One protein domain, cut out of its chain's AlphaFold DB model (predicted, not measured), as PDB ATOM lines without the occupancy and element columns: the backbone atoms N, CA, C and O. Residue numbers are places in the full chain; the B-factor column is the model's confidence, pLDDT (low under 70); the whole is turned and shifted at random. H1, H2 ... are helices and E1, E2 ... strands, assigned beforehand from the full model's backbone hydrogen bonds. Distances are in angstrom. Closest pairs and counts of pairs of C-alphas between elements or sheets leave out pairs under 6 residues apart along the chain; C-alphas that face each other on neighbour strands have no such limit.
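What this domain is: This is residues 103 to 291 of the 709 residues of the protein "Mab-21 domain-containing protein" of Amphibalanus amphitrite (UniProt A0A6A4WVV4). One long, strongly twisted sheet of nine strands branches at E7: E2 and E1 continue it on one side, while on the other side E6 and E5 follow beside one part of E7, and E8, E9, E4 and E3 beside another. The longest helix, H2, covers E6 on one face; two short helices, H1 and H3, are on the opposite face, and long loops run between the strands. The printed part has 189 residues, with E1 H1 E2 E3 E4 H2 E5 E6 E7 E8 E9 H3 along the chain, a mixed sheet and a mixed class, with under half of the residues in named elements. It is compact, with a radius of gyration of the C-alphas of 18.3 A and spans of 61 by 46 by 32 A.

How they stand to each other: Start at E1, residues 107 to 114, an edge strand antiparallel to E2, residues 134 to 141; N 109 and O 139 are 2.8 A apart, within hydrogen-bond range. On the other side of E2 find E7, residues 235 to 243, parallel to it, with N 138 and O 238 at 2.8 A. On the side of E7 away from E2 lie E6, residues 222 to 226, with N 237 and O 223 at 3.0 A, and E8, residues 264 to 267, with N 243 and O 264 at 2.8 A. E6 forms a hairpin with the edge strand E5, residues 215 to 219, with N 217 and O 224 at 2.9 A. E8 forms a hairpin with E9, residues 280 to 284, with N 267 and O 282 at 2.9 A. E5 to E9 are a meander, each strand the antiparallel neighbour of the one before. E9 is antiparallel to E4, residues 175 to 180, with N 281 and O 176 at 2.8 A. E4 forms a hairpin with the edge strand E3, residues 164 to 169, with N 168 and O 177 at 2.8 A. H2, residues 197 to 211, is on the sheet at a height of 8.0 A, over E6 and along it at 18 degrees on the local plane; their closest C-alphas are those of Leu 205 and Val 223, 6.1 A. H1, residues 115 to 118, and H3, residues 286 to 291, are on the opposite face and only just touch, with 3 pairs of C-alphas within 8 A, the closest being Gly 115 and Ser 286 at 6.8 A. In H2 and H3 every O i to N i+4 pair is within hydrogen-bond range; H1 is too short for one.

Where its parts are: Find C-alpha 107 at (-8.226, -33.677, -27.275), where E1 begins its 20.0 A. E2 spans 22.4 A, E3 16.1 A, E4 17.1 A, H2 21.1 A and E7 24.3 A. H3 ends at C-alpha 291, (14.495, -46.437, -30.232).

The domain as a whole: The C-alphas farthest apart are those of Gly 127 and Gly 187, 61.6 A. The printed part has no cut. The links H1 to E2, E2 to E3, E4 to H2, E7 to E8 and E8 to E9 are long. The mean pLDDT of the printed part is 83.3; look for values under 70 at residues 123 to 133, 150 to 151, 229 to 232 and 245 to 262.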
ATOM      1  N   ARG A 103     -14.032 -26.170 -35.006       75.06
ATOM      2  CA  ARG A 103     -15.144 -25.884 -34.083       75.06
ATOM      3  C   ARG A 103     -14.999 -26.577 -32.732       75.06
ATOM      4  O   ARG A 103     -15.635 -26.148 -31.776       75.06
ATOM      5  N   GLN A 104     -14.222 -27.655 -32.668       77.50
ATOM      6  CA  GLN A 104     -13.998 -28.426 -31.447       77.50
ATOM      7  C   GLN A 104     -12.562 -28.208 -30.952       77.50
ATOM      8  O   GLN A 104     -11.671 -28.050 -31.791       77.50
ATOM      9  N   PRO A 105     -12.334 -28.206 -29.628       77.94
ATOM     10  CA  PRO A 105     -10.996 -28.084 -29.063       77.94
ATOM     11  C   PRO A 105     -10.150 -29.332 -29.348       77.94
ATOM     12  O   PRO A 105     -10.671 -30.389 -29.724       77.94
ATOM     13  N   LEU A 106      -8.841 -29.193 -29.124       84.38
ATOM     14  CA  LEU A 106      -7.919 -30.322 -29.075       84.38
ATOM     15  C   LEU A 106      -8.332 -31.316 -27.990       84.38
ATOM     16  O   LEU A 106      -8.946 -30.958 -26.982       84.38
ATOM     17  N   ARG A 107      -7.969 -32.577 -28.197       85.88
ATOM     18  CA  ARG A 107      -8.226 -33.677 -27.275       85.88
ATOM     19  C   ARG A 107      -6.933 -34.425 -27.024       85.88
ATOM     20  O   ARG A 107      -6.201 -34.708 -27.965       85.88
ATOM     21  N   LEU A 108      -6.707 -34.784 -25.768       86.94
ATOM     22  CA  LEU A 108      -5.679 -35.743 -25.397       86.94
ATOM     23  C   LEU A 108      -6.032 -37.106 -26.004       86.94
ATOM     24  O   LEU A 108      -7.119 -37.634 -25.753       86.94
ATOM     25  N   VAL A 109      -5.135 -37.652 -26.819       85.38
ATOM     26  CA  VAL A 109      -5.319 -38.943 -27.494       85.38
ATOM     27  C   VAL A 109      -4.539 -40.040 -26.789       85.38
ATOM     28  O   VAL A 109      -5.047 -41.156 -26.665       85.38
ATOM     29  N   THR A 110      -3.317 -39.742 -26.342       83.69
ATOM     30  CA  THR A 110      -2.402 -40.735 -25.763       83.69
ATOM     31  C   THR A 110      -1.456 -40.090 -24.760       83.69
ATOM     32  O   THR A 110      -1.136 -38.910 -24.907       83.69
ATOM     33  N   CYS A 111      -0.954 -40.891 -23.827       86.44
ATOM     34  CA  CYS A 111       0.087 -40.508 -22.882       86.44
ATOM     35  C   CYS A 111       1.207 -41.521 -23.042       86.44
ATOM     36  O   CYS A 111       0.965 -42.713 -22.870       86.44
ATOM     37  N   ASN A 112       2.384 -41.058 -23.450       86.81
ATOM     38  CA  ASN A 112       3.528 -41.933 -23.688       86.81
ATOM     39  C   ASN A 112       4.670 -41.548 -22.758       86.81
ATOM     40  O   ASN A 112       4.853 -40.366 -22.446       86.81
ATOM     41  N   ARG A 113       5.462 -42.533 -22.344       87.00
ATOM     42  CA  ARG A 113       6.664 -42.294 -21.545       87.00
ATOM     43  C   ARG A 113       7.859 -42.050 -22.449       87.00
ATOM     44  O   ARG A 113       8.049 -42.720 -23.461       87.00
ATOM     45  N   SER A 114       8.691 -41.094 -22.060       88.00
ATOM     46  CA  SER A 114       9.923 -40.778 -22.780       88.00
ATOM     47  C   SER A 114      11.085 -40.508 -21.822       88.00
ATOM     48  O   SER A 114      10.967 -40.716 -20.612       88.00
ATOM     49  N   GLY A 115      12.227 -40.108 -22.375       86.94
ATOM     50  CA  GLY A 115      13.394 -39.720 -21.597       86.94
ATOM     51  C   GLY A 115      14.123 -40.886 -20.938       86.94
ATOM     52  O   GLY A 115      13.966 -42.052 -21.297       86.94
ATOM     53  N   SER A 116      14.985 -40.565 -19.967       84.25
ATOM     54  CA  SER A 116      15.979 -41.522 -19.448       84.25
ATOM     55  C   SER A 116      15.359 -42.790 -18.856       84.25
ATOM     56  O   SER A 116      15.925 -43.865 -19.026       84.25
ATOM     57  N   SER A 117      14.219 -42.668 -18.174       80.00
ATOM     58  CA  SER A 117      13.513 -43.806 -17.572       80.00
ATOM     59  C   SER A 117      12.948 -44.747 -18.628       80.00
ATOM     60  O   SER A 117      13.082 -45.959 -18.500       80.00
ATOM     61  N   ALA A 118      12.388 -44.203 -19.708       83.75
ATOM     62  CA  ALA A 118      11.909 -45.005 -20.825       83.75
ATOM     63  C   ALA A 118      13.071 -45.657 -21.604       83.75
ATOM     64  O   ALA A 118      13.003 -46.803 -22.048       83.75
ATOM     65  N   GLU A 119      14.175 -44.936 -21.754       86.44
ATOM     66  CA  GLU A 119      15.334 -45.349 -22.545       86.44
ATOM     67  C   GLU A 119      16.235 -46.410 -21.895       86.44
ATOM     68  O   GLU A 119      17.159 -46.874 -22.558       86.44
ATOM     69  N   GLY A 120      16.008 -46.783 -20.631       82.31
ATOM     70  CA  GLY A 120      16.914 -47.689 -19.904       82.31
ATOM     71  C   GLY A 120      18.179 -46.998 -19.368       82.31
ATOM     72  O   GLY A 120      19.199 -47.623 -19.073       82.31
ATOM     73  N   LEU A 121      18.139 -45.667 -19.251       86.38
ATOM     74  CA  LEU A 121      19.248 -44.832 -18.782       86.38
ATOM     75  C   LEU A 121      18.985 -44.181 -17.418       86.38
ATOM     76  O   LEU A 121      19.753 -43.305 -17.010       86.38
ATOM     77  N   ALA A 122      17.890 -44.512 -16.736       77.06
ATOM     78  CA  ALA A 122      17.620 -43.991 -15.401       77.06
ATOM     79  C   ALA A 122      18.556 -44.597 -14.345       77.06
ATOM     80  O   ALA A 122      19.135 -45.667 -14.515       77.06
ATOM     81  N   ASP A 123      18.688 -43.872 -13.243       68.00
ATOM     82  CA  ASP A 123      19.463 -44.218 -12.051       68.00
ATOM     83  C   ASP A 123      18.575 -44.854 -10.964       68.00
ATOM     84  O   ASP A 123      18.814 -44.684  -9.773       68.00
ATOM     85  N   LEU A 124      17.494 -45.527 -11.372       57.22
ATOM     86  CA  LEU A 124      16.517 -46.107 -10.454       57.22
ATOM     87  C   LEU A 124      17.111 -47.315  -9.732       57.22
ATOM     88  O   LEU A 124      17.462 -48.306 -10.367       57.22
ATOM     89  N   ILE A 125      17.127 -47.260  -8.401       54.25
ATOM     90  CA  ILE A 125      17.396 -48.415  -7.545       54.25
ATOM     91  C   ILE A 125      16.065 -48.864  -6.932       54.25
ATOM     92  O   ILE A 125      15.321 -48.072  -6.342       54.25
ATOM     93  N   VAL A 126      15.736 -50.150  -7.091       40.38
ATOM     94  CA  VAL A 126      14.493 -50.736  -6.564       40.38
ATOM     95  C   VAL A 126      14.439 -50.547  -5.045       40.38
ATOM     96  O   VAL A 126      15.234 -51.131  -4.318       40.38
ATOM     97  N   GLY A 127      13.471 -49.757  -4.571       38.72
ATOM     98  CA  GLY A 127      13.247 -49.490  -3.143       38.72
ATOM     99  C   GLY A 127      13.885 -48.199  -2.619       38.72
ATOM    100  O   GLY A 127      13.476 -47.723  -1.564       38.72
ATOM    101  N   GLU A 128      14.806 -47.584  -3.366       49.06
ATOM    102  CA  GLU A 128      15.480 -46.334  -2.969       49.06
ATOM    103  C   GLU A 128      15.066 -45.122  -3.825       49.06
ATOM    104  O   GLU A 128      15.261 -43.972  -3.420       49.06
ATOM    105  N   GLY A 129      14.408 -45.374  -4.963       51.81
ATOM    106  CA  GLY A 129      14.037 -44.351  -5.941       51.81
ATOM    107  C   GLY A 129      15.205 -44.001  -6.869       51.81
ATOM    108  O   GLY A 129      16.233 -44.668  -6.872       51.81
ATOM    109  N   GLY A 130      15.038 -42.973  -7.697       59.09
ATOM    110  CA  GLY A 130      16.081 -42.458  -8.592       59.09
ATOM    111  C   GLY A 130      15.983 -40.941  -8.684       59.09
ATOM    112  O   GLY A 130      14.943 -40.373  -8.343       59.09
ATOM    113  N   THR A 131      17.052 -40.277  -9.119       61.66
ATOM    114  CA  THR A 131      17.081 -38.814  -9.281       61.66
ATOM    115  C   THR A 131      16.543 -38.361 -10.635       61.66
ATOM    116  O   THR A 131      16.201 -37.192 -10.789       61.66
ATOM    117  N   SER A 132      16.440 -39.275 -11.605       62.91
ATOM    118  CA  SER A 132      15.931 -38.975 -12.945       62.91
ATOM    119  C   SER A 132      14.466 -38.519 -12.926       62.91
ATOM    120  O   SER A 132      13.630 -39.077 -12.210       62.91
ATOM    121  N   ASP A 133      14.167 -37.518 -13.752       69.19
ATOM    122  CA  ASP A 133      12.803 -37.100 -14.065       69.19
ATOM    123  C   ASP A 133      12.053 -38.179 -14.854       69.19
ATOM    124  O   ASP A 133      12.645 -39.024 -15.538       69.19
ATOM    125  N   TYR A 134      10.727 -38.133 -14.757       79.94
ATOM    126  CA  TYR A 134       9.828 -38.936 -15.573       79.94
ATOM    127  C   TYR A 134       9.122 -38.059 -16.598       79.94
ATOM    128  O   TYR A 134       8.251 -37.272 -16.235       79.94
ATOM    129  N   ASP A 135       9.432 -38.256 -17.875       87.88
ATOM    130  CA  ASP A 135       8.807 -37.508 -18.960       87.88
ATOM    131  C   ASP A 135       7.507 -38.185 -19.426       87.88
ATOM    132  O   ASP A 135       7.522 -39.322 -19.916       87.88
ATOM    133  N   ILE A 136       6.386 -37.472 -19.305       89.88
ATOM    134  CA  ILE A 136       5.063 -37.881 -19.793       89.88
ATOM    135  C   ILE A 136       4.691 -36.994 -20.984       89.88
ATOM    136  O   ILE A 136       4.359 -35.816 -20.836       89.88
ATOM    137  N   MET A 137       4.718 -37.574 -22.183       91.62
ATOM    138  CA  MET A 137       4.295 -36.913 -23.415       91.62
ATOM    139  C   MET A 137       2.786 -37.067 -23.604       91.62
ATOM    140  O   MET A 137       2.291 -38.130 -23.989       91.62
ATOM    141  N   LEU A 138       2.064 -35.981 -23.350       91.69
ATOM    142  CA  LEU A 138       0.629 -35.850 -23.556       91.69
ATOM    143  C   LEU A 138       0.378 -35.468 -25.017       91.69
ATOM    144  O   LEU A 138       0.562 -34.314 -25.412       91.69
ATOM    145  N   GLU A 139       0.006 -36.448 -25.836       91.06
ATOM    146  CA  GLU A 139      -0.215 -36.257 -27.270       91.06
ATOM    147  C   GLU A 139      -1.640 -35.777 -27.535       91.06
ATOM    148  O   GLU A 139      -2.617 -36.482 -27.255       91.06
ATOM    149  N   PHE A 140      -1.757 -34.579 -28.103       91.12
ATOM    150  CA  PHE A 140      -3.026 -33.979 -28.485       91.12
ATOM    151  C   PHE A 140      -3.270 -34.091 -29.986       91.12
ATOM    152  O   PHE A 140      -2.357 -33.998 -30.804       91.12
ATOM    153  N   ASP A 141      -4.544 -34.224 -30.337       88.19
ATOM    154  CA  ASP A 141      -5.027 -34.173 -31.714       88.19
ATOM    155  C   ASP A 141      -6.355 -33.409 -31.774       88.19
ATOM    156  O   ASP A 141      -7.002 -33.140 -30.756       88.19
ATOM    157  N   GLY A 142      -6.785 -33.033 -32.971       85.38
ATOM    158  CA  GLY A 142      -8.025 -32.306 -33.192       85.38
ATOM    159  C   GLY A 142      -8.682 -32.678 -34.515       85.38
ATOM    160  O   GLY A 142      -8.163 -33.481 -35.282       85.38
ATOM    161  N   PRO A 143      -9.849 -32.095 -34.826       86.69
ATOM    162  CA  PRO A 143     -10.533 -32.346 -36.089       86.69
ATOM    163  C   PRO A 143      -9.881 -31.549 -37.231       86.69
ATOM    164  O   PRO A 143     -10.580 -30.827 -37.934       86.69
ATOM    165  N   PHE A 144      -8.559 -31.628 -37.378       88.19
ATOM    166  CA  PHE A 144      -7.792 -30.961 -38.427       88.19
ATOM    167  C   PHE A 144      -6.907 -31.956 -39.175       88.19
ATOM    168  O   PHE A 144      -6.630 -33.058 -38.708       88.19
ATOM    169  N   ARG A 145      -6.473 -31.564 -40.371       89.00
ATOM    170  CA  ARG A 145      -5.459 -32.290 -41.147       89.00
ATOM    171  C   ARG A 145      -4.156 -31.508 -41.140       89.00
ATOM    172  O   ARG A 145      -4.177 -30.290 -41.007       89.00
ATOM    173  N   TRP A 146      -3.032 -32.182 -41.335       88.44
ATOM    174  CA  TRP A 146      -1.769 -31.491 -41.586       88.44
ATOM    175  C   TRP A 146      -1.695 -31.013 -43.041       88.44
ATOM    176  O   TRP A 146      -2.163 -31.693 -43.962       88.44
ATOM    177  N   ALA A 147      -1.140 -29.823 -43.252       88.19
ATOM    178  CA  ALA A 147      -0.637 -29.396 -44.553       88.19
ATOM    179  C   ALA A 147       0.569 -30.260 -44.958       88.19
ATOM    180  O   ALA A 147       1.248 -30.787 -44.071       88.19
ATOM    181  N   PRO A 148       0.855 -30.412 -46.266       79.81
ATOM    182  CA  PRO A 148       2.092 -31.041 -46.712       79.81
ATOM    183  C   PRO A 148       3.298 -30.425 -45.998       79.81
ATOM    184  O   PRO A 148       3.416 -29.200 -45.895       79.81
ATOM    185  N   THR A 149       4.165 -31.279 -45.463       71.19
ATOM    186  CA  THR A 149       5.321 -30.844 -44.682       71.19
ATOM    187  C   THR A 149       6.326 -30.097 -45.566       71.19
ATOM    188  O   THR A 149       6.512 -30.428 -46.735       71.19
ATOM    189  N   GLY A 150       6.964 -29.055 -45.023       65.12
ATOM    190  CA  GLY A 150       7.999 -28.290 -45.729       65.12
ATOM    191  C   GLY A 150       7.521 -27.267 -46.767       65.12
ATOM    192  O   GLY A 150       8.357 -26.674 -47.440       65.12
ATOM    193  N   ALA A 151       6.213 -27.024 -46.905       66.56
ATOM    194  CA  ALA A 151       5.702 -25.965 -47.781       66.56
ATOM    195  C   ALA A 151       5.977 -24.554 -47.209       66.56
ATOM    196  O   ALA A 151       5.676 -24.300 -46.041       66.56
ATOM    197  N   GLU A 152       6.483 -23.622 -48.036       74.31
ATOM    198  CA  GLU A 152       6.723 -22.209 -47.660       74.31
ATOM    199  C   GLU A 152       5.438 -21.420 -47.371       74.31
ATOM    200  O   GLU A 152       5.429 -20.565 -46.488       74.31
ATOM    201  N   LYS A 153       4.362 -21.690 -48.121       85.44
ATOM    202  CA  LYS A 153       2.988 -21.232 -47.862       85.44
ATOM    203  C   LYS A 153       2.025 -22.159 -48.618       85.44
ATOM    204  O   LYS A 153       2.131 -22.257 -49.841       85.44
ATOM    205  N   PRO A 154       1.107 -22.862 -47.937       85.81
ATOM    206  CA  PRO A 154       0.087 -23.663 -48.604       85.81
ATOM    207  C   PRO A 154      -0.857 -22.780 -49.429       85.81
ATOM    208  O   PRO A 154      -1.154 -21.651 -49.034       85.81
ATOM    209  N   ALA A 155      -1.347 -23.307 -50.554       89.12
ATOM    210  CA  ALA A 155      -2.416 -22.668 -51.318       89.12
ATOM    211  C   ALA A 155      -3.718 -22.599 -50.498       89.12
ATOM    212  O   ALA A 155      -3.933 -23.416 -49.598       89.12
ATOM    213  N   ASP A 156      -4.591 -21.648 -50.840       91.62
ATOM    214  CA  ASP A 156      -5.934 -21.580 -50.266       91.62
ATOM    215  C   ASP A 156      -6.681 -22.891 -50.562       91.62
ATOM    216  O   ASP A 156      -6.645 -23.408 -51.682       91.62
ATOM    217  N   ILE A 157      -7.345 -23.444 -49.547       92.75
ATOM    218  CA  ILE A 157      -8.048 -24.726 -49.649       92.75
ATOM    219  C   ILE A 157      -9.558 -24.542 -49.755       92.75
ATOM    220  O   ILE A 157     -10.136 -23.572 -49.261       92.75
ATOM    221  N   GLU A 158     -10.224 -25.526 -50.351       92.88
ATOM    222  CA  GLU A 158     -11.682 -25.579 -50.328       92.88
ATOM    223  C   GLU A 158     -12.200 -25.749 -48.884       92.88
ATOM    224  O   GLU A 158     -11.575 -26.447 -48.075       92.88
ATOM    225  N   PRO A 159     -13.391 -25.227 -48.542       88.69
ATOM    226  CA  PRO A 159     -13.911 -25.263 -47.173       88.69
ATOM    227  C   PRO A 159     -14.130 -26.677 -46.622       88.69
ATOM    228  O   PRO A 159     -14.158 -26.866 -45.412       88.69
ATOM    229  N   GLN A 160     -14.300 -27.669 -47.499       88.31
ATOM    230  CA  GLN A 160     -14.456 -29.081 -47.133       88.31
ATOM    231  C   GLN A 160     -13.142 -29.756 -46.714       88.31
ATOM    232  O   GLN A 160     -13.162 -30.785 -46.041       88.31
ATOM    233  N   SER A 161     -12.008 -29.171 -47.101       88.62
ATOM    234  CA  SER A 161     -10.669 -29.616 -46.711       88.62
ATOM    235  C   SER A 161     -10.199 -28.962 -45.408       88.62
ATOM    236  O   SER A 161      -9.221 -29.420 -44.817       88.62
ATOM    237  N   ALA A 162     -10.896 -27.917 -44.950       87.62
ATOM    238  CA  ALA A 162     -10.638 -27.241 -43.688       87.62
ATOM    239  C   ALA A 162     -11.279 -27.981 -42.491       87.62
ATOM    240  O   ALA A 162     -12.328 -28.615 -42.638       87.62
ATOM    241  N   PRO A 163     -10.699 -27.872 -41.282       90.69
ATOM    242  CA  PRO A 163      -9.500 -27.103 -40.957       90.69
ATOM    243  C   PRO A 163      -8.212 -27.881 -41.269       90.69
ATOM    244  O   PRO A 163      -8.122 -29.093 -41.057       90.69
ATOM    245  N   GLN A 164      -7.197 -27.163 -41.744       91.31
ATOM    246  CA  GLN A 164      -5.860 -27.704 -41.982       91.31
ATOM    247  C   GLN A 164      -4.827 -26.871 -41.219       91.31
ATOM    248  O   GLN A 164      -4.887 -25.640 -41.228       91.31
ATOM    249  N   LEU A 165      -3.911 -27.553 -40.538       90.62
ATOM    250  CA  LEU A 165      -2.847 -26.970 -39.734       90.62
ATOM    251  C   LEU A 165      -1.530 -27.032 -40.505       90.62
ATOM    252  O   LEU A 165      -1.156 -28.075 -41.043       90.62
ATOM    253  N   TRP A 166      -0.826 -25.913 -40.545       90.56
ATOM    254  CA  TRP A 166       0.451 -25.767 -41.221       90.56
ATOM    255  C   TRP A 166       1.542 -25.420 -40.212       90.56
ATOM    256  O   TRP A 166       1.426 -24.445 -39.471       90.56
ATOM    257  N   ALA A 167       2.603 -26.229 -40.193       90.31
ATOM    258  CA  ALA A 167       3.833 -25.934 -39.474       90.31
ATOM    259  C   ALA A 167       4.769 -25.143 -40.396       90.31
ATOM    260  O   ALA A 167       5.385 -25.704 -41.303       90.31
ATOM    261  N   ARG A 168       4.841 -23.829 -40.176       89.62
ATOM    262  CA  ARG A 168       5.701 -22.909 -40.918       89.62
ATOM    263  C   ARG A 168       7.106 -22.907 -40.303       89.62
ATOM    264  O   ARG A 168       7.223 -22.528 -39.138       89.62
ATOM    265  N   PRO A 169       8.161 -23.259 -41.054       88.19
ATOM    266  CA  PRO A 169       9.545 -23.155 -40.586       88.19
ATOM    267  C   PRO A 169       9.893 -21.731 -40.149       88.19
ATOM    268  O   PRO A 169       9.450 -20.776 -40.792       88.19
ATOM    269  N   THR A 170      10.686 -21.578 -39.090       89.19
ATOM    270  CA  THR A 170      11.304 -20.284 -38.757       89.19
ATOM    271  C   THR A 170      12.757 -20.243 -39.228       89.19
ATOM    272  O   THR A 170      13.301 -21.245 -39.693       89.19
ATOM    273  N   ASP A 171      13.407 -19.087 -39.080       87.12
ATOM    274  CA  ASP A 171      14.845 -18.939 -39.354       87.12
ATOM    275  C   ASP A 171      15.712 -19.764 -38.378       87.12
ATOM    276  O   ASP A 171      16.914 -19.941 -38.581       87.12
ATOM    277  N   ASN A 172      15.112 -20.285 -37.302       87.69
ATOM    278  CA  ASN A 172      15.765 -21.145 -36.331       87.69
ATOM    279  C   ASN A 172      15.549 -22.617 -36.702       87.69
ATOM    280  O   ASN A 172      14.439 -23.140 -36.607       87.69
ATOM    281  N   ALA A 173      16.629 -23.317 -37.061       87.50
ATOM    282  CA  ALA A 173      16.570 -24.750 -37.332       87.50
ATOM    283  C   ALA A 173      15.934 -25.514 -36.155       87.50
ATOM    284  O   ALA A 173      16.323 -25.340 -35.000       87.50
ATOM    285  N   GLY A 174      14.954 -26.365 -36.463       87.50
ATOM    286  CA  GLY A 174      14.219 -27.140 -35.463       87.50
ATOM    287  C   GLY A 174      13.029 -26.421 -34.824       87.50
ATOM    288  O   GLY A 174      12.357 -27.035 -33.997       87.50
ATOM    289  N   PHE A 175      12.744 -25.174 -35.212       91.38
ATOM    290  CA  PHE A 175      11.595 -24.412 -34.733       91.38
ATOM    291  C   PHE A 175      10.605 -24.108 -35.862       91.38
ATOM    292  O   PHE A 175      10.971 -23.890 -37.020       91.38
ATOM    293  N   VAL A 176       9.322 -24.111 -35.511       91.56
ATOM    294  CA  VAL A 176       8.205 -23.821 -36.413       91.56
ATOM    295  C   VAL A 176       7.179 -22.934 -35.715       91.56
ATOM    296  O   VAL A 176       7.063 -22.947 -34.495       91.56
ATOM    297  N   THR A 177       6.384 -22.202 -36.482       93.19
ATOM    298  CA  THR A 177       5.149 -21.564 -36.003       93.19
ATOM    299  C   THR A 177       3.950 -22.286 -36.601       93.19
ATOM    300  O   THR A 177       4.030 -22.838 -37.700       93.19
ATOM    301  N   LEU A 178       2.837 -22.328 -35.877       92.31
ATOM    302  CA  LEU A 178       1.639 -23.042 -36.312       92.31
ATOM    303  C   LEU A 178       0.598 -22.063 -36.860       92.31
ATOM    304  O   LEU A 178       0.334 -21.028 -36.252       92.31
ATOM    305  N   HIS A 179      -0.007 -22.401 -38.001       91.94
ATOM    306  CA  HIS A 179      -0.967 -21.544 -38.706       91.94
ATOM    307  C   HIS A 179      -2.140 -22.344 -39.277       91.94
ATOM    308  O   HIS A 179      -1.965 -23.445 -39.799       91.94
ATOM    309  N   TRP A 180      -3.342 -21.776 -39.232       92.00
ATOM    310  CA  TRP A 180      -4.510 -22.304 -39.934       92.00
ATOM    311  C   TRP A 180      -4.440 -21.928 -41.413       92.00
ATOM    312  O   TRP A 180      -4.403 -20.741 -41.755       92.00
ATOM    313  N   VAL A 181      -4.463 -22.934 -42.289       91.69
ATOM    314  CA  VAL A 181      -4.498 -22.721 -43.742       91.69
ATOM    315  C   VAL A 181      -5.776 -21.973 -44.116       91.69
ATOM    316  O   VAL A 181      -6.862 -22.247 -43.593       91.69
ATOM    317  N   ARG A 182      -5.636 -20.990 -45.006       93.38
ATOM    318  CA  ARG A 182      -6.744 -20.157 -45.475       93.38
ATOM    319  C   ARG A 182      -7.704 -20.972 -46.330       93.38
ATOM    320  O   ARG A 182      -7.288 -21.824 -47.108       93.38
ATOM    321  N   THR A 183      -8.986 -20.650 -46.221       92.44
ATOM    322  CA  THR A 183      -9.995 -21.128 -47.168       92.44
ATOM    323  C   THR A 183     -10.297 -20.063 -48.205       92.44
ATOM    324  O   THR A 183     -10.337 -18.888 -47.854       92.44
ATOM    325  N   ASP A 184     -10.691 -20.460 -49.406       91.12
ATOM    326  CA  ASP A 184     -11.226 -19.560 -50.445       91.12
ATOM    327  C   ASP A 184     -12.427 -18.681 -50.001       91.12
ATOM    328  O   ASP A 184     -12.749 -17.681 -50.641       91.12
ATOM    329  N   ARG A 185     -13.096 -19.029 -48.892       90.81
ATOM    330  CA  ARG A 185     -14.227 -18.287 -48.301       90.81
ATOM    331  C   ARG A 185     -13.862 -17.342 -47.159       90.81
ATOM    332  O   ARG A 185     -14.763 -16.707 -46.605       90.81
ATOM    333  N   CYS A 186     -12.605 -17.286 -46.728       91.25
ATOM    334  CA  CYS A 186     -12.228 -16.424 -45.612       91.25
ATOM    335  C   CYS A 186     -11.879 -15.005 -46.087       91.25
ATOM    336  O   CYS A 186     -11.388 -14.806 -47.191       91.25
ATOM    337  N   GLY A 187     -12.152 -14.002 -45.247       87.81
ATOM    338  CA  GLY A 187     -11.913 -12.587 -45.577       87.81
ATOM    339  C   GLY A 187     -10.567 -12.034 -45.102       87.81
ATOM    340  O   GLY A 187     -10.330 -10.842 -45.241       87.81
ATOM    341  N   HIS A 188      -9.717 -12.861 -44.490       88.56
ATOM    342  CA  HIS A 188      -8.400 -12.442 -44.013       88.56
ATOM    343  C   HIS A 188      -7.327 -12.749 -45.066       88.56
ATOM    344  O   HIS A 188      -7.387 -13.784 -45.736       88.56
ATOM    345  N   GLU A 189      -6.358 -11.848 -45.216       85.62
ATOM    346  CA  GLU A 189      -5.315 -11.919 -46.253       85.62
ATOM    347  C   GLU A 189      -4.203 -12.915 -45.903       85.62
ATOM    348  O   GLU A 189      -3.724 -13.644 -46.771       85.62
ATOM    349  N   GLU A 190      -3.857 -13.024 -44.619       87.12
ATOM    350  CA  GLU A 190      -2.823 -13.941 -44.139       87.12
ATOM    351  C   GLU A 190      -3.405 -15.147 -43.381       87.12
ATOM    352  O   GLU A 190      -4.524 -15.076 -42.852       87.12
ATOM    353  N   PRO A 191      -2.686 -16.290 -43.355       87.44
ATOM    354  CA  PRO A 191      -2.988 -17.399 -42.455       87.44
ATOM    355  C   PRO A 191      -3.073 -16.916 -41.007       87.44
ATOM    356  O   PRO A 191      -2.317 -16.044 -40.584       87.44
ATOM    357  N   LEU A 192      -4.015 -17.477 -40.252       89.50
ATOM    358  CA  LEU A 192      -4.177 -17.124 -38.844       89.50
ATOM    359  C   LEU A 192      -3.260 -17.991 -37.996       89.50
ATOM    360  O   LEU A 192      -3.242 -19.206 -38.189       89.50
ATOM    361  N   GLU A 193      -2.600 -17.396 -37.010       90.06
ATOM    362  CA  GLU A 193      -1.843 -18.145 -36.010       90.06
ATOM    363  C   GLU A 193      -2.727 -19.207 -35.343       90.06
ATOM    364  O   GLU A 193      -3.910 -18.998 -35.037       90.06
ATOM    365  N   ALA A 194      -2.148 -20.382 -35.145       89.06
ATOM    366  CA  ALA A 194      -2.785 -21.523 -34.527       89.06
ATOM    367  C   ALA A 194      -2.018 -21.897 -33.265       89.06
ATOM    368  O   ALA A 194      -0.807 -22.049 -33.300       89.06
ATOM    369  N   LEU A 195      -2.743 -22.102 -32.164       89.06
ATOM    370  CA  LEU A 195      -2.192 -22.670 -30.930       89.06
ATOM    371  C   LEU A 195      -0.890 -21.981 -30.459       89.06
ATOM    372  O   LEU A 195       0.121 -22.667 -30.356       89.06
ATOM    373  N   PRO A 196      -0.870 -20.667 -30.164       91.25
ATOM    374  CA  PRO A 196       0.329 -19.999 -29.651       91.25
ATOM    375  C   PRO A 196       0.985 -20.781 -28.506       91.25
ATOM    376  O   PRO A 196       0.291 -21.205 -27.575       91.25
ATOM    377  N   ALA A 197       2.303 -20.971 -28.569       92.81
ATOM    378  CA  ALA A 197       3.034 -21.806 -27.622       92.81
ATOM    379  C   ALA A 197       2.833 -21.351 -26.170       92.81
ATOM    380  O   ALA A 197       2.541 -22.182 -25.314       92.81
ATOM    381  N   ASP A 198       2.851 -20.045 -25.896       91.62
ATOM    382  CA  ASP A 198       2.594 -19.510 -24.552       91.62
ATOM    383  C   ASP A 198       1.184 -19.815 -24.037       91.62
ATOM    384  O   ASP A 198       1.000 -20.108 -22.855       91.62
ATOM    385  N   SER A 199       0.182 -19.810 -24.922       90.06
ATOM    386  CA  SER A 199      -1.188 -20.176 -24.543       90.06
ATOM    387  C   SER A 199      -1.279 -21.653 -24.162       90.06
ATOM    388  O   SER A 199      -1.952 -22.005 -23.194       90.06
ATOM    389  N   VAL A 200      -0.570 -22.522 -24.887       92.06
ATOM    390  CA  VAL A 200      -0.521 -23.958 -24.592       92.06
ATOM    391  C   VAL A 200       0.297 -24.247 -23.331       92.06
ATOM    392  O   VAL A 200      -0.132 -25.038 -22.493       92.06
ATOM    393  N   ARG A 201       1.429 -23.568 -23.130       93.19
ATOM    394  CA  ARG A 201       2.216 -23.675 -21.892       93.19
ATOM    395  C   ARG A 201       1.412 -23.214 -20.681       93.19
ATOM    396  O   ARG A 201       1.430 -23.884 -19.651       93.19
ATOM    397  N   LYS A 202       0.651 -22.123 -20.812       92.00
ATOM    398  CA  LYS A 202      -0.273 -21.664 -19.770       92.00
ATOM    399  C   LYS A 202      -1.365 -22.692 -19.481       92.00
ATOM    400  O   LYS A 202      -1.613 -22.968 -18.314       92.00
ATOM    401  N   LEU A 203      -1.967 -23.291 -20.512       92.25
ATOM    402  CA  LEU A 203      -2.939 -24.377 -20.348       92.25
ATOM    403  C   LEU A 203      -2.353 -25.534 -19.527       92.25
ATOM    404  O   LEU A 203      -3.000 -25.996 -18.591       92.25
ATOM    405  N   MET A 204      -1.137 -25.981 -19.853       94.38
ATOM    406  CA  MET A 204      -0.481 -27.070 -19.126       94.38
ATOM    407  C   MET A 204      -0.140 -26.693 -17.684       94.38
ATOM    408  O   MET A 204      -0.357 -27.493 -16.778       94.38
ATOM    409  N   LEU A 205       0.337 -25.467 -17.450       94.94
ATOM    410  CA  LEU A 205       0.617 -24.975 -16.103       94.94
ATOM    411  C   LEU A 205      -0.658 -24.893 -15.259       94.94
ATOM    412  O   LEU A 205      -0.668 -25.347 -14.116       94.94
ATOM    413  N   ASP A 206      -1.729 -24.336 -15.823       94.69
ATOM    414  CA  ASP A 206      -3.018 -24.218 -15.146       94.69
ATOM    415  C   ASP A 206      -3.606 -25.614 -14.860       94.69
ATOM    416  O   ASP A 206      -4.123 -25.855 -13.771       94.69
ATOM    417  N   PHE A 207      -3.452 -26.566 -15.789       93.56
ATOM    418  CA  PHE A 207      -3.823 -27.968 -15.589       93.56
ATOM    419  C   PHE A 207      -3.068 -28.609 -14.415       93.56
ATOM    420  O   PHE A 207      -3.707 -29.118 -13.492       93.56
ATOM    421  N   CYS A 208      -1.733 -28.541 -14.401       93.94
ATOM    422  CA  CYS A 208      -0.926 -29.109 -13.320       93.94
ATOM    423  C   CYS A 208      -1.226 -28.440 -11.973       93.94
ATOM    424  O   CYS A 208      -1.369 -29.135 -10.978       93.94
ATOM    425  N   ARG A 209      -1.406 -27.113 -11.921       94.56
ATOM    426  CA  ARG A 209      -1.750 -26.402 -10.673       94.56
ATOM    427  C   ARG A 209      -3.063 -26.863 -10.054       94.56
ATOM    428  O   ARG A 209      -3.184 -26.884  -8.832       94.56
ATOM    429  N   VAL A 210      -4.054 -27.190 -10.879       93.25
ATOM    430  CA  VAL A 210      -5.359 -27.651 -10.392       93.25
ATOM    431  C   VAL A 210      -5.314 -29.117  -9.961       93.25
ATOM    432  O   VAL A 210      -5.986 -29.464  -8.989       93.25
ATOM    433  N   MET A 211      -4.549 -29.950 -10.673       88.19
ATOM    434  CA  MET A 211      -4.525 -31.404 -10.477       88.19
ATOM    435  C   MET A 211      -3.485 -31.903  -9.483       88.19
ATOM    436  O   MET A 211      -3.662 -32.980  -8.924       88.19
ATOM    437  N   GLU A 212      -2.396 -31.167  -9.313       89.06
ATOM    438  CA  GLU A 212      -1.232 -31.619  -8.569       89.06
ATOM    439  C   GLU A 212      -0.976 -30.720  -7.355       89.06
ATOM    440  O   GLU A 212      -1.397 -29.558  -7.272       89.06
ATOM    441  N   ASP A 213      -0.252 -31.292  -6.402       85.62
ATOM    442  CA  ASP A 213       0.275 -30.614  -5.228       85.62
ATOM    443  C   ASP A 213       1.811 -30.658  -5.252       85.62
ATOM    444  O   ASP A 213       2.426 -31.415  -6.002       85.62
ATOM    445  N   GLY A 214       2.445 -29.857  -4.396       88.56
ATOM    446  CA  GLY A 214       3.902 -29.756  -4.320       88.56
ATOM    447  C   GLY A 214       4.469 -28.600  -5.143       88.56
ATOM    448  O   GLY A 214       3.803 -27.585  -5.357       88.56
ATOM    449  N   GLU A 215       5.733 -28.728  -5.537       91.44
ATOM    450  CA  GLU A 215       6.427 -27.721  -6.337       91.44
ATOM    451  C   GLU A 215       6.090 -27.921  -7.818       91.44
ATOM    452  O   GLU A 215       6.276 -29.010  -8.361       91.44
ATOM    453  N   ILE A 216       5.567 -26.873  -8.459       93.62
ATOM    454  CA  ILE A 216       5.134 -26.897  -9.860       93.62
ATOM    455  C   ILE A 216       5.892 -25.812 -10.616       93.62
ATOM    456  O   ILE A 216       5.625 -24.619 -10.434       93.62
ATOM    457  N   THR A 217       6.798 -26.234 -11.494       92.31
ATOM    458  CA  THR A 217       7.757 -25.344 -12.154       92.31
ATOM    459  C   THR A 217       7.707 -25.539 -13.672       92.31
ATOM    460  O   THR A 217       7.933 -26.646 -14.159       92.31
ATOM    461  N   PRO A 218       7.415 -24.489 -14.463       91.69
ATOM    462  CA  PRO A 218       7.564 -24.547 -15.915       91.69
ATOM    463  C   PRO A 218       9.043 -24.696 -16.301       91.69
ATOM    464  O   PRO A 218       9.847 -23.816 -15.992       91.69
ATOM    465  N   THR A 219       9.389 -25.753 -17.038       85.69
ATOM    466  CA  THR A 219      10.774 -26.063 -17.432       85.69
ATOM    467  C   THR A 219      10.828 -26.378 -18.924       85.69
ATOM    468  O   THR A 219      10.414 -27.445 -19.372       85.69
ATOM    469  N   GLY A 220      11.329 -25.434 -19.728       86.69
ATOM    470  CA  GLY A 220      11.320 -25.557 -21.191       86.69
ATOM    471  C   GLY A 220       9.903 -25.839 -21.733       86.69
ATOM    472  O   GLY A 220       8.988 -25.061 -21.430       86.69
ATOM    473  N   PRO A 221       9.696 -26.931 -22.505       91.25
ATOM    474  CA  PRO A 221       8.376 -27.316 -23.013       91.25
ATOM    475  C   PRO A 221       7.480 -28.029 -21.981       91.25
ATOM    476  O   PRO A 221       6.323 -28.317 -22.292       91.25
ATOM    477  N   ALA A 222       8.006 -28.361 -20.800       93.94
ATOM    478  CA  ALA A 222       7.327 -29.156 -19.786       93.94
ATOM    479  C   ALA A 222       6.798 -28.303 -18.627       93.94
ATOM    480  O   ALA A 222       7.252 -27.180 -18.379       93.94
ATOM    481  N   VAL A 223       5.875 -28.885 -17.864       94.56
ATOM    482  CA  VAL A 223       5.587 -28.474 -16.488       94.56
ATOM    483  C   VAL A 223       6.070 -29.587 -15.566       94.56
ATOM    484  O   VAL A 223       5.498 -30.678 -15.572       94.56
ATOM    485  N   ASN A 224       7.128 -29.307 -14.806       93.19
ATOM    486  CA  ASN A 224       7.672 -30.226 -13.816       93.19
ATOM    487  C   ASN A 224       6.825 -30.168 -12.546       93.19
ATOM    488  O   ASN A 224       6.502 -29.083 -12.053       93.19
ATOM    489  N   VAL A 225       6.477 -31.337 -12.021       91.00
ATOM    490  CA  VAL A 225       5.749 -31.497 -10.765       91.00
ATOM    491  C   VAL A 225       6.577 -32.356  -9.824       91.00
ATOM    492  O   VAL A 225       6.862 -33.525 -10.112       91.00
ATOM    493  N   LYS A 226       6.923 -31.792  -8.669       88.62
ATOM    494  CA  LYS A 226       7.684 -32.472  -7.627       88.62
ATOM    495  C   LYS A 226       6.883 -32.549  -6.333       88.62
ATOM    496  O   LYS A 226       6.613 -31.546  -5.672       88.62
ATOM    497  N   GLY A 227       6.530 -33.780  -5.962       81.19
ATOM    498  CA  GLY A 227       5.776 -34.058  -4.744       81.19
ATOM    499  C   GLY A 227       6.548 -33.687  -3.465       81.19
ATOM    500  O   GLY A 227       7.785 -33.763  -3.451       81.19
ATOM    501  N   PRO A 228       5.851 -33.325  -2.369       76.62
ATOM    502  CA  PRO A 228       6.485 -32.987  -1.096       76.62
ATOM    503  C   PRO A 228       7.388 -34.117  -0.588       76.62
ATOM    504  O   PRO A 228       6.955 -35.259  -0.458       76.62
ATOM    505  N   GLY A 229       8.654 -33.804  -0.298       67.88
ATOM    506  CA  GLY A 229       9.625 -34.786   0.194       67.88
ATOM    507  C   GLY A 229      10.119 -35.792  -0.854       67.88
ATOM    508  O   GLY A 229      10.858 -36.708  -0.492       67.88
ATOM    509  N   SER A 230       9.755 -35.635  -2.135       67.12
ATOM    510  CA  SER A 230      10.270 -36.508  -3.191       67.12
ATOM    511  C   SER A 230      11.778 -36.330  -3.371       67.12
ATOM    512  O   SER A 230      12.278 -35.213  -3.537       67.12
ATOM    513  N   LYS A 231      12.492 -37.461  -3.389       65.31
ATOM    514  CA  LYS A 231      13.906 -37.535  -3.780       65.31
ATOM    515  C   LYS A 231      14.096 -37.552  -5.304       65.31
ATOM    516  O   LYS A 231      15.210 -37.309  -5.758       65.31
ATOM    517  N   SER A 232      13.038 -37.814  -6.079       69.06
ATOM    518  CA  SER A 232      13.092 -37.803  -7.546       69.06
ATOM    519  C   SER A 232      13.152 -36.383  -8.105       69.06
ATOM    520  O   SER A 232      12.731 -35.431  -7.441       69.06
ATOM    521  N   GLY A 233      13.633 -36.247  -9.343       70.50
ATOM    522  CA  GLY A 233      13.628 -34.970 -10.055       70.50
ATOM    523  C   GLY A 233      12.211 -34.414 -10.268       70.50
ATOM    524  O   GLY A 233      11.995 -33.218 -10.096       70.50
ATOM    525  N   GLY A 234      11.223 -35.290 -10.489       84.19
ATOM    526  CA  GLY A 234       9.814 -34.924 -10.637       84.19
ATOM    527  C   GLY A 234       9.146 -35.674 -11.787       84.19
ATOM    528  O   GLY A 234       9.687 -36.656 -12.305       84.19
ATOM    529  N   ARG A 235       7.942 -35.233 -12.157       87.75
ATOM    530  CA  ARG A 235       7.233 -35.653 -13.372       87.75
ATOM    531  C   ARG A 235       7.114 -34.461 -14.310       87.75
ATOM    532  O   ARG A 235       6.532 -33.449 -13.926       87.75
ATOM    533  N   ASP A 236       7.620 -34.606 -15.523       91.75
ATOM    534  CA  ASP A 236       7.530 -33.604 -16.576       91.75
ATOM    535  C   ASP A 236       6.316 -33.890 -17.459       91.75
ATOM    536  O   ASP A 236       6.287 -34.856 -18.221       91.75
ATOM    537  N   TYR A 237       5.299 -33.033 -17.366       92.81
ATOM    538  CA  TYR A 237       4.134 -33.082 -18.244       92.81
ATOM    539  C   TYR A 237       4.409 -32.269 -19.511       92.81
ATOM    540  O   TYR A 237       4.498 -31.040 -19.465       92.81
ATOM    541  N   VAL A 238       4.530 -32.952 -20.652       94.38
ATOM    542  CA  VAL A 238       4.900 -32.352 -21.940       94.38
ATOM    543  C   VAL A 238       3.725 -32.411 -22.905       94.38
ATOM    544  O   VAL A 238       3.332 -33.484 -23.357       94.38
ATOM    545  N   PHE A 239       3.182 -31.252 -23.279       95.06
ATOM    546  CA  PHE A 239       2.234 -31.174 -24.391       95.06
ATOM    547  C   PHE A 239       2.952 -31.469 -25.708       95.06
ATOM    548  O   PHE A 239       3.999 -30.880 -25.989       95.06
ATOM    549  N   CYS A 240       2.365 -32.314 -26.553       94.56
ATOM    550  CA  CYS A 240       2.895 -32.551 -27.888       94.56
ATOM    551  C   CYS A 240       1.811 -32.752 -28.955       94.56
ATOM    552  O   CYS A 240       0.711 -33.230 -28.675       94.56
ATOM    553  N   LEU A 241       2.145 -32.390 -30.196       92.44
ATOM    554  CA  LEU A 241       1.356 -32.686 -31.396       92.44
ATOM    555  C   LEU A 241       2.151 -33.617 -32.304       92.44
ATOM    556  O   LEU A 241       3.302 -33.319 -32.619       92.44
ATOM    557  N   LEU A 242       1.538 -34.706 -32.763       88.94
ATOM    558  CA  LEU A 242       2.157 -35.598 -33.738       88.94
ATOM    559  C   LEU A 242       1.964 -35.059 -35.162       88.94
ATOM    560  O   LEU A 242       0.842 -34.996 -35.674       88.94
ATOM    561  N   VAL A 243       3.070 -34.740 -35.828       85.69
ATOM    562  CA  VAL A 243       3.118 -34.452 -37.264       85.69
ATOM    563  C   VAL A 243       3.433 -35.752 -37.992       85.69
ATOM    564  O   VAL A 243       4.498 -36.341 -37.808       85.69
ATOM    565  N   ARG A 244       2.494 -36.224 -38.819       74.75
ATOM    566  CA  ARG A 244       2.706 -37.427 -39.635       74.75
ATOM    567  C   ARG A 244       3.518 -37.080 -40.876       74.75
ATOM    568  O   ARG A 244       3.158 -36.163 -41.609       74.75
ATOM    569  N   GLY A 245       4.557 -37.869 -41.126       64.06
ATOM    570  CA  GLY A 245       5.565 -37.570 -42.136       64.06
ATOM    571  C   GLY A 245       6.738 -36.809 -41.527       64.06
ATOM    572  O   GLY A 245       6.571 -35.945 -40.669       64.06
ATOM    573  N   TRP A 246       7.940 -37.181 -41.945       62.84
ATOM    574  CA  TRP A 246       9.164 -36.632 -41.392       62.84
ATOM    575  C   TRP A 246       9.554 -35.350 -42.129       62.84
ATOM    576  O   TRP A 246       9.698 -35.355 -43.353       62.84
ATOM    577  N   TRP A 247       9.743 -34.249 -41.401       60.94
ATOM    578  CA  TRP A 247      10.322 -33.038 -41.970       60.94
ATOM    579  C   TRP A 247      11.175 -32.280 -40.943       60.94
ATOM    580  O   TRP A 247      10.715 -32.065 -39.820       60.94
ATOM    581  N   PRO A 248      12.388 -31.850 -41.330       60.28
ATOM    582  CA  PRO A 248      13.044 -32.111 -42.619       60.28
ATOM    583  C   PRO A 248      13.534 -33.549 -42.707       60.28
ATOM    584  O   PRO A 248      13.813 -34.136 -41.669       60.28
ATOM    585  N   ALA A 249      13.609 -34.099 -43.928       62.53
ATOM    586  CA  ALA A 249      13.982 -35.491 -44.182       62.53
ATOM    587  C   ALA A 249      15.162 -35.916 -43.289       62.53
ATOM    588  O   ALA A 249      16.152 -35.183 -43.200       62.53
ATOM    589  N   PRO A 250      15.047 -37.050 -42.587       62.91
ATOM    590  CA  PRO A 250      16.056 -37.421 -41.617       62.91
ATOM    591  C   PRO A 250      17.339 -37.791 -42.338       62.91
ATOM    592  O   PRO A 250      17.313 -38.453 -43.376       62.91
ATOM    593  N   VAL A 251      18.468 -37.426 -41.742       62.16
ATOM    594  CA  VAL A 251      19.785 -37.858 -42.213       62.16
ATOM    595  C   VAL A 251      20.178 -39.109 -41.429       62.16
ATOM    596  O   VAL A 251      21.141 -39.103 -40.667       62.16
ATOM    597  N   TRP A 252      19.358 -40.160 -41.533       64.75
ATOM    598  CA  TRP A 252      19.661 -41.428 -40.873       64.75
ATOM    599  C   TRP A 252      20.955 -42.018 -41.443       64.75
ATOM    600  O   TRP A 252      21.173 -41.929 -42.652       64.75
ATOM    601  N   PRO A 253      21.789 -42.652 -40.608       58.19
ATOM    602  CA  PRO A 253      22.893 -43.457 -41.101       58.19
ATOM    603  C   PRO A 253      22.388 -44.588 -42.005       58.19
ATOM    604  O   PRO A 253      21.326 -45.167 -41.753       58.19
ATOM    605  N   ASP A 254      23.168 -44.928 -43.031       55.69
ATOM    606  CA  ASP A 254      22.878 -46.069 -43.899       55.69
ATOM    607  C   ASP A 254      22.730 -47.356 -43.064       55.69
ATOM    608  O   ASP A 254      23.585 -47.681 -42.241       55.69
ATOM    609  N   GLY A 255      21.638 -48.099 -43.273       55.00
ATOM    610  CA  GLY A 255      21.365 -49.355 -42.557       55.00
ATOM    611  C   GLY A 255      20.615 -49.212 -41.227       55.00
ATOM    612  O   GLY A 255      20.416 -50.212 -40.539       55.00
ATOM    613  N   ALA A 256      20.161 -48.008 -40.870       57.81
ATOM    614  CA  ALA A 256      19.242 -47.793 -39.757       57.81
ATOM    615  C   ALA A 256      17.963 -48.662 -39.905       57.81
ATOM    616  O   ALA A 256      17.261 -48.530 -40.908       57.81
ATOM    617  N   PRO A 257      17.617 -49.530 -38.931       55.66
ATOM    618  CA  PRO A 257      16.501 -50.478 -39.054       55.66
ATOM    619  C   PRO A 257      15.108 -49.844 -38.857       55.66
ATOM    620  O   PRO A 257      14.118 -50.562 -38.727       55.66
ATOM    621  N   TRP A 258      15.010 -48.511 -38.807       64.06
ATOM    622  CA  TRP A 258      13.778 -47.767 -38.517       64.06
ATOM    623  C   TRP A 258      13.237 -47.040 -39.750       64.06
ATOM    624  O   TRP A 258      13.969 -46.353 -40.459       64.06
ATOM    625  N   ASP A 259      11.924 -47.136 -39.963       60.28
ATOM    626  CA  ASP A 259      11.212 -46.429 -41.029       60.28
ATOM    627  C   ASP A 259      10.833 -45.008 -40.587       60.28
ATOM    628  O   ASP A 259      10.213 -44.820 -39.554       60.28
ATOM    629  N   THR A 260      11.119 -43.995 -41.402       57.25
ATOM    630  CA  THR A 260      10.749 -42.581 -41.182       57.25
ATOM    631  C   THR A 260       9.240 -42.300 -41.066       57.25
ATOM    632  O   THR A 260       8.840 -41.184 -40.719       57.25
ATOM    633  N   SER A 261       8.384 -43.283 -41.357       61.25
ATOM    634  CA  SER A 261       6.923 -43.143 -41.373       61.25
ATOM    635  C   SER A 261       6.285 -42.797 -40.020       61.25
ATOM    636  O   SER A 261       5.128 -42.364 -39.989       61.25
ATOM    637  N   PHE A 262       7.013 -42.913 -38.902       69.75
ATOM    638  CA  PHE A 262       6.465 -42.641 -37.570       69.75
ATOM    639  C   PHE A 262       6.286 -41.154 -37.208       69.75
ATOM    640  O   PHE A 262       5.579 -40.864 -36.239       69.75
ATOM    641  N   GLY A 263       6.833 -40.225 -38.003       77.69
ATOM    642  CA  GLY A 263       6.632 -38.778 -37.839       77.69
ATOM    643  C   GLY A 263       7.466 -38.132 -36.725       77.69
ATOM    644  O   GLY A 263       8.350 -38.760 -36.148       77.69
ATOM    645  N   VAL A 264       7.184 -36.857 -36.441       85.44
ATOM    646  CA  VAL A 264       7.859 -36.058 -35.400       85.44
ATOM    647  C   VAL A 264       6.844 -35.401 -34.474       85.44
ATOM    648  O   VAL A 264       5.713 -35.118 -34.877       85.44
ATOM    649  N   HIS A 265       7.246 -35.120 -33.239       90.81
ATOM    650  CA  HIS A 265       6.418 -34.372 -32.300       90.81
ATOM    651  C   HIS A 265       6.779 -32.887 -32.326       90.81
ATOM    652  O   HIS A 265       7.936 -32.522 -32.512       90.81
ATOM    653  N   LEU A 266       5.796 -32.020 -32.106       93.44
ATOM    654  CA  LEU A 266       6.007 -30.595 -31.850       93.44
ATOM    655  C   LEU A 266       5.680 -30.292 -30.394       93.44
ATOM    656  O   LEU A 266       4.589 -30.632 -29.935       93.44
ATOM    657  N   VAL A 267       6.602 -29.639 -29.689       95.25
ATOM    658  CA  VAL A 267       6.449 -29.241 -28.283       95.25
ATOM    659  C   VAL A 267       6.489 -27.713 -28.144       95.25
ATOM    660  O   VAL A 267       7.260 -27.066 -28.857       95.25
ATOM    661  N   PRO A 268       5.668 -27.106 -27.267       95.00
ATOM    662  CA  PRO A 268       5.496 -25.659 -27.215       95.00
ATOM    663  C   PRO A 268       6.647 -25.022 -26.433       95.00
ATOM    664  O   PRO A 268       6.601 -24.902 -25.211       95.00
ATOM    665  N   THR A 269       7.707 -24.640 -27.135       92.50
ATOM    666  CA  THR A 269       8.824 -23.877 -26.577       92.50
ATOM    667  C   THR A 269       9.476 -23.085 -27.699       92.50
ATOM    668  O   THR A 269       9.888 -23.661 -28.708       92.50
ATOM    669  N   GLY A 270       9.566 -21.771 -27.518       89.75
ATOM    670  CA  GLY A 270      10.248 -20.898 -28.461       89.75
ATOM    671  C   GLY A 270      11.754 -20.892 -28.280       89.75
ATOM    672  O   GLY A 270      12.270 -21.285 -27.232       89.75
ATOM    673  N   ARG A 271      12.456 -20.444 -29.321       89.50
ATOM    674  CA  ARG A 271      13.882 -20.132 -29.271       89.50
ATOM    675  C   ARG A 271      14.053 -18.853 -28.439       89.50
ATOM    676  O   ARG A 271      13.539 -17.818 -28.876       89.50
ATOM    677  N   PRO A 272      14.801 -18.884 -27.320       87.62
ATOM    678  CA  PRO A 272      15.037 -17.696 -26.507       87.62
ATOM    679  C   PRO A 272      15.585 -16.526 -27.333       87.62
ATOM    680  O   PRO A 272      16.568 -16.679 -28.065       87.62
ATOM    681  N   GLY A 273      14.947 -15.360 -27.225       87.44
ATOM    682  CA  GLY A 273      15.338 -14.133 -27.923       87.44
ATOM    683  C   GLY A 273      14.887 -14.044 -29.386       87.44
ATOM    684  O   GLY A 273      15.222 -13.070 -30.065       87.44
ATOM    685  N   SER A 274      14.137 -15.024 -29.898       90.31
ATOM    686  CA  SER A 274      13.552 -14.925 -31.234       90.31
ATOM    687  C   SER A 274      12.354 -13.966 -31.251       90.31
ATOM    688  O   SER A 274      11.651 -13.775 -30.261       90.31
ATOM    689  N   LYS A 275      12.068 -13.365 -32.415       91.88
ATOM    690  CA  LYS A 275      10.901 -12.474 -32.581       91.88
ATOM    691  C   LYS A 275       9.561 -13.204 -32.437       91.88
ATOM    692  O   LYS A 275       8.536 -12.559 -32.250       91.88
ATOM    693  N   THR A 276       9.582 -14.524 -32.577       91.94
ATOM    694  CA  THR A 276       8.421 -15.416 -32.603       91.94
ATOM    695  C   THR A 276       8.381 -16.350 -31.395       91.94
ATOM    696  O   THR A 276       7.587 -17.284 -31.382       91.94
ATOM    697  N   GLU A 277       9.192 -16.093 -30.362       92.62
ATOM    698  CA  GLU A 277       9.392 -16.983 -29.210       92.62
ATOM    699  C   GLU A 277       8.070 -17.435 -28.563       92.62
ATOM    700  O   GLU A 277       7.881 -18.617 -28.287       92.62
ATOM    701  N   SER A 278       7.107 -16.525 -28.408       92.88
ATOM    702  CA  SER A 278       5.808 -16.795 -27.768       92.88
ATOM    703  C   SER A 278       4.864 -17.703 -28.571       92.88
ATOM    704  O   SER A 278       3.890 -18.238 -28.028       92.88
ATOM    705  N   ILE A 279       5.124 -17.887 -29.869       93.25
ATOM    706  CA  ILE A 279       4.280 -18.654 -30.800       93.25
ATOM    707  C   ILE A 279       5.002 -19.862 -31.419       93.25
ATOM    708  O   ILE A 279       4.415 -20.594 -32.218       93.25
ATOM    709  N   GLU A 280       6.268 -20.073 -31.067       94.94
ATOM    710  CA  GLU A 280       7.130 -21.104 -31.636       94.94
ATOM    711  C   GLU A 280       6.984 -22.473 -30.958       94.94
ATOM    712  O   GLU A 280       6.880 -22.610 -29.740       94.94
ATOM    713  N   TYR A 281       7.064 -23.512 -31.778       94.38
ATOM    714  CA  TYR A 281       7.174 -24.904 -31.372       94.38
ATOM    715  C   TYR A 281       8.535 -25.441 -31.771       94.38
ATOM    716  O   TYR A 281       9.024 -25.161 -32.866       94.38
ATOM    717  N   ARG A 282       9.100 -26.289 -30.919       92.94
ATOM    718  CA  ARG A 282      10.318 -27.036 -31.209       92.94
ATOM    719  C   ARG A 282       9.966 -28.444 -31.666       92.94
ATOM    720  O   ARG A 282       9.064 -29.076 -31.114       92.94
ATOM    721  N   ILE A 283      10.714 -28.958 -32.634       90.25
ATOM    722  CA  ILE A 283      10.679 -30.375 -32.987       90.25
ATOM    723  C   ILE A 283      11.194 -31.191 -31.792       90.25
ATOM    724  O   ILE A 283      12.235 -30.886 -31.207       90.25
ATOM    725  N   SER A 284      10.453 -32.230 -31.423       90.31
ATOM    726  CA  SER A 284      10.853 -33.248 -30.461       90.31
ATOM    727  C   SER A 284      11.017 -34.587 -31.168       90.31
ATOM    728  O   SER A 284      10.166 -35.014 -31.954       90.31
ATOM    729  N   LEU A 285      12.138 -35.239 -30.870       87.94
ATOM    730  CA  LEU A 285      12.565 -36.502 -31.458       87.94
ATOM    731  C   LEU A 285      12.571 -37.625 -30.416       87.94
ATOM    732  O   LEU A 285      13.117 -38.691 -30.678       87.94
ATOM    733  N   SER A 286      11.928 -37.425 -29.260       87.88
ATOM    734  CA  SER A 286      11.978 -38.345 -28.116       87.88
ATOM    735  C   SER A 286      11.572 -39.783 -28.456       87.88
ATOM    736  O   SER A 286      12.142 -40.726 -27.919       87.88
ATOM    737  N   ARG A 287      10.643 -39.978 -29.402       85.06
ATOM    738  CA  ARG A 287      10.281 -41.313 -29.909       85.06
ATOM    739  C   ARG A 287      11.410 -41.981 -30.705       85.06
ATOM    740  O   ARG A 287      11.664 -43.167 -30.517       85.06
ATOM    741  N   ALA A 288      12.080 -41.239 -31.588       83.06
ATOM    742  CA  ALA A 288      13.245 -41.727 -32.334       83.06
ATOM    743  C   ALA A 288      14.444 -41.966 -31.405       83.06
ATOM    744  O   ALA A 288      15.130 -42.979 -31.524       83.06
ATOM    745  N   GLU A 289      14.661 -41.060 -30.453       86.62
ATOM    746  CA  GLU A 289      15.690 -41.157 -29.414       86.62
ATOM    747  C   GLU A 289      15.516 -42.419 -28.575       86.62
ATOM    748  O   GLU A 289      16.481 -43.160 -28.399       86.62
ATOM    749  N   LEU A 290      14.284 -42.708 -28.143       85.69
ATOM    750  CA  LEU A 290      13.955 -43.918 -27.395       85.69
ATOM    751  C   LEU A 290      14.421 -45.185 -28.120       85.69
ATOM    752  O   LEU A 290      15.069 -46.043 -27.520       85.69
ATOM    753  N   LEU A 291      14.101 -45.294 -29.411       80.75
ATOM    754  CA  LEU A 291      14.495 -46.437 -30.232       80.75
ATOM    755  C   LEU A 291      16.012 -46.513 -30.397       80.75
ATOM    756  O   LEU A 291      16.600 -47.567 -30.171       80.75
TER     757      LEU A 291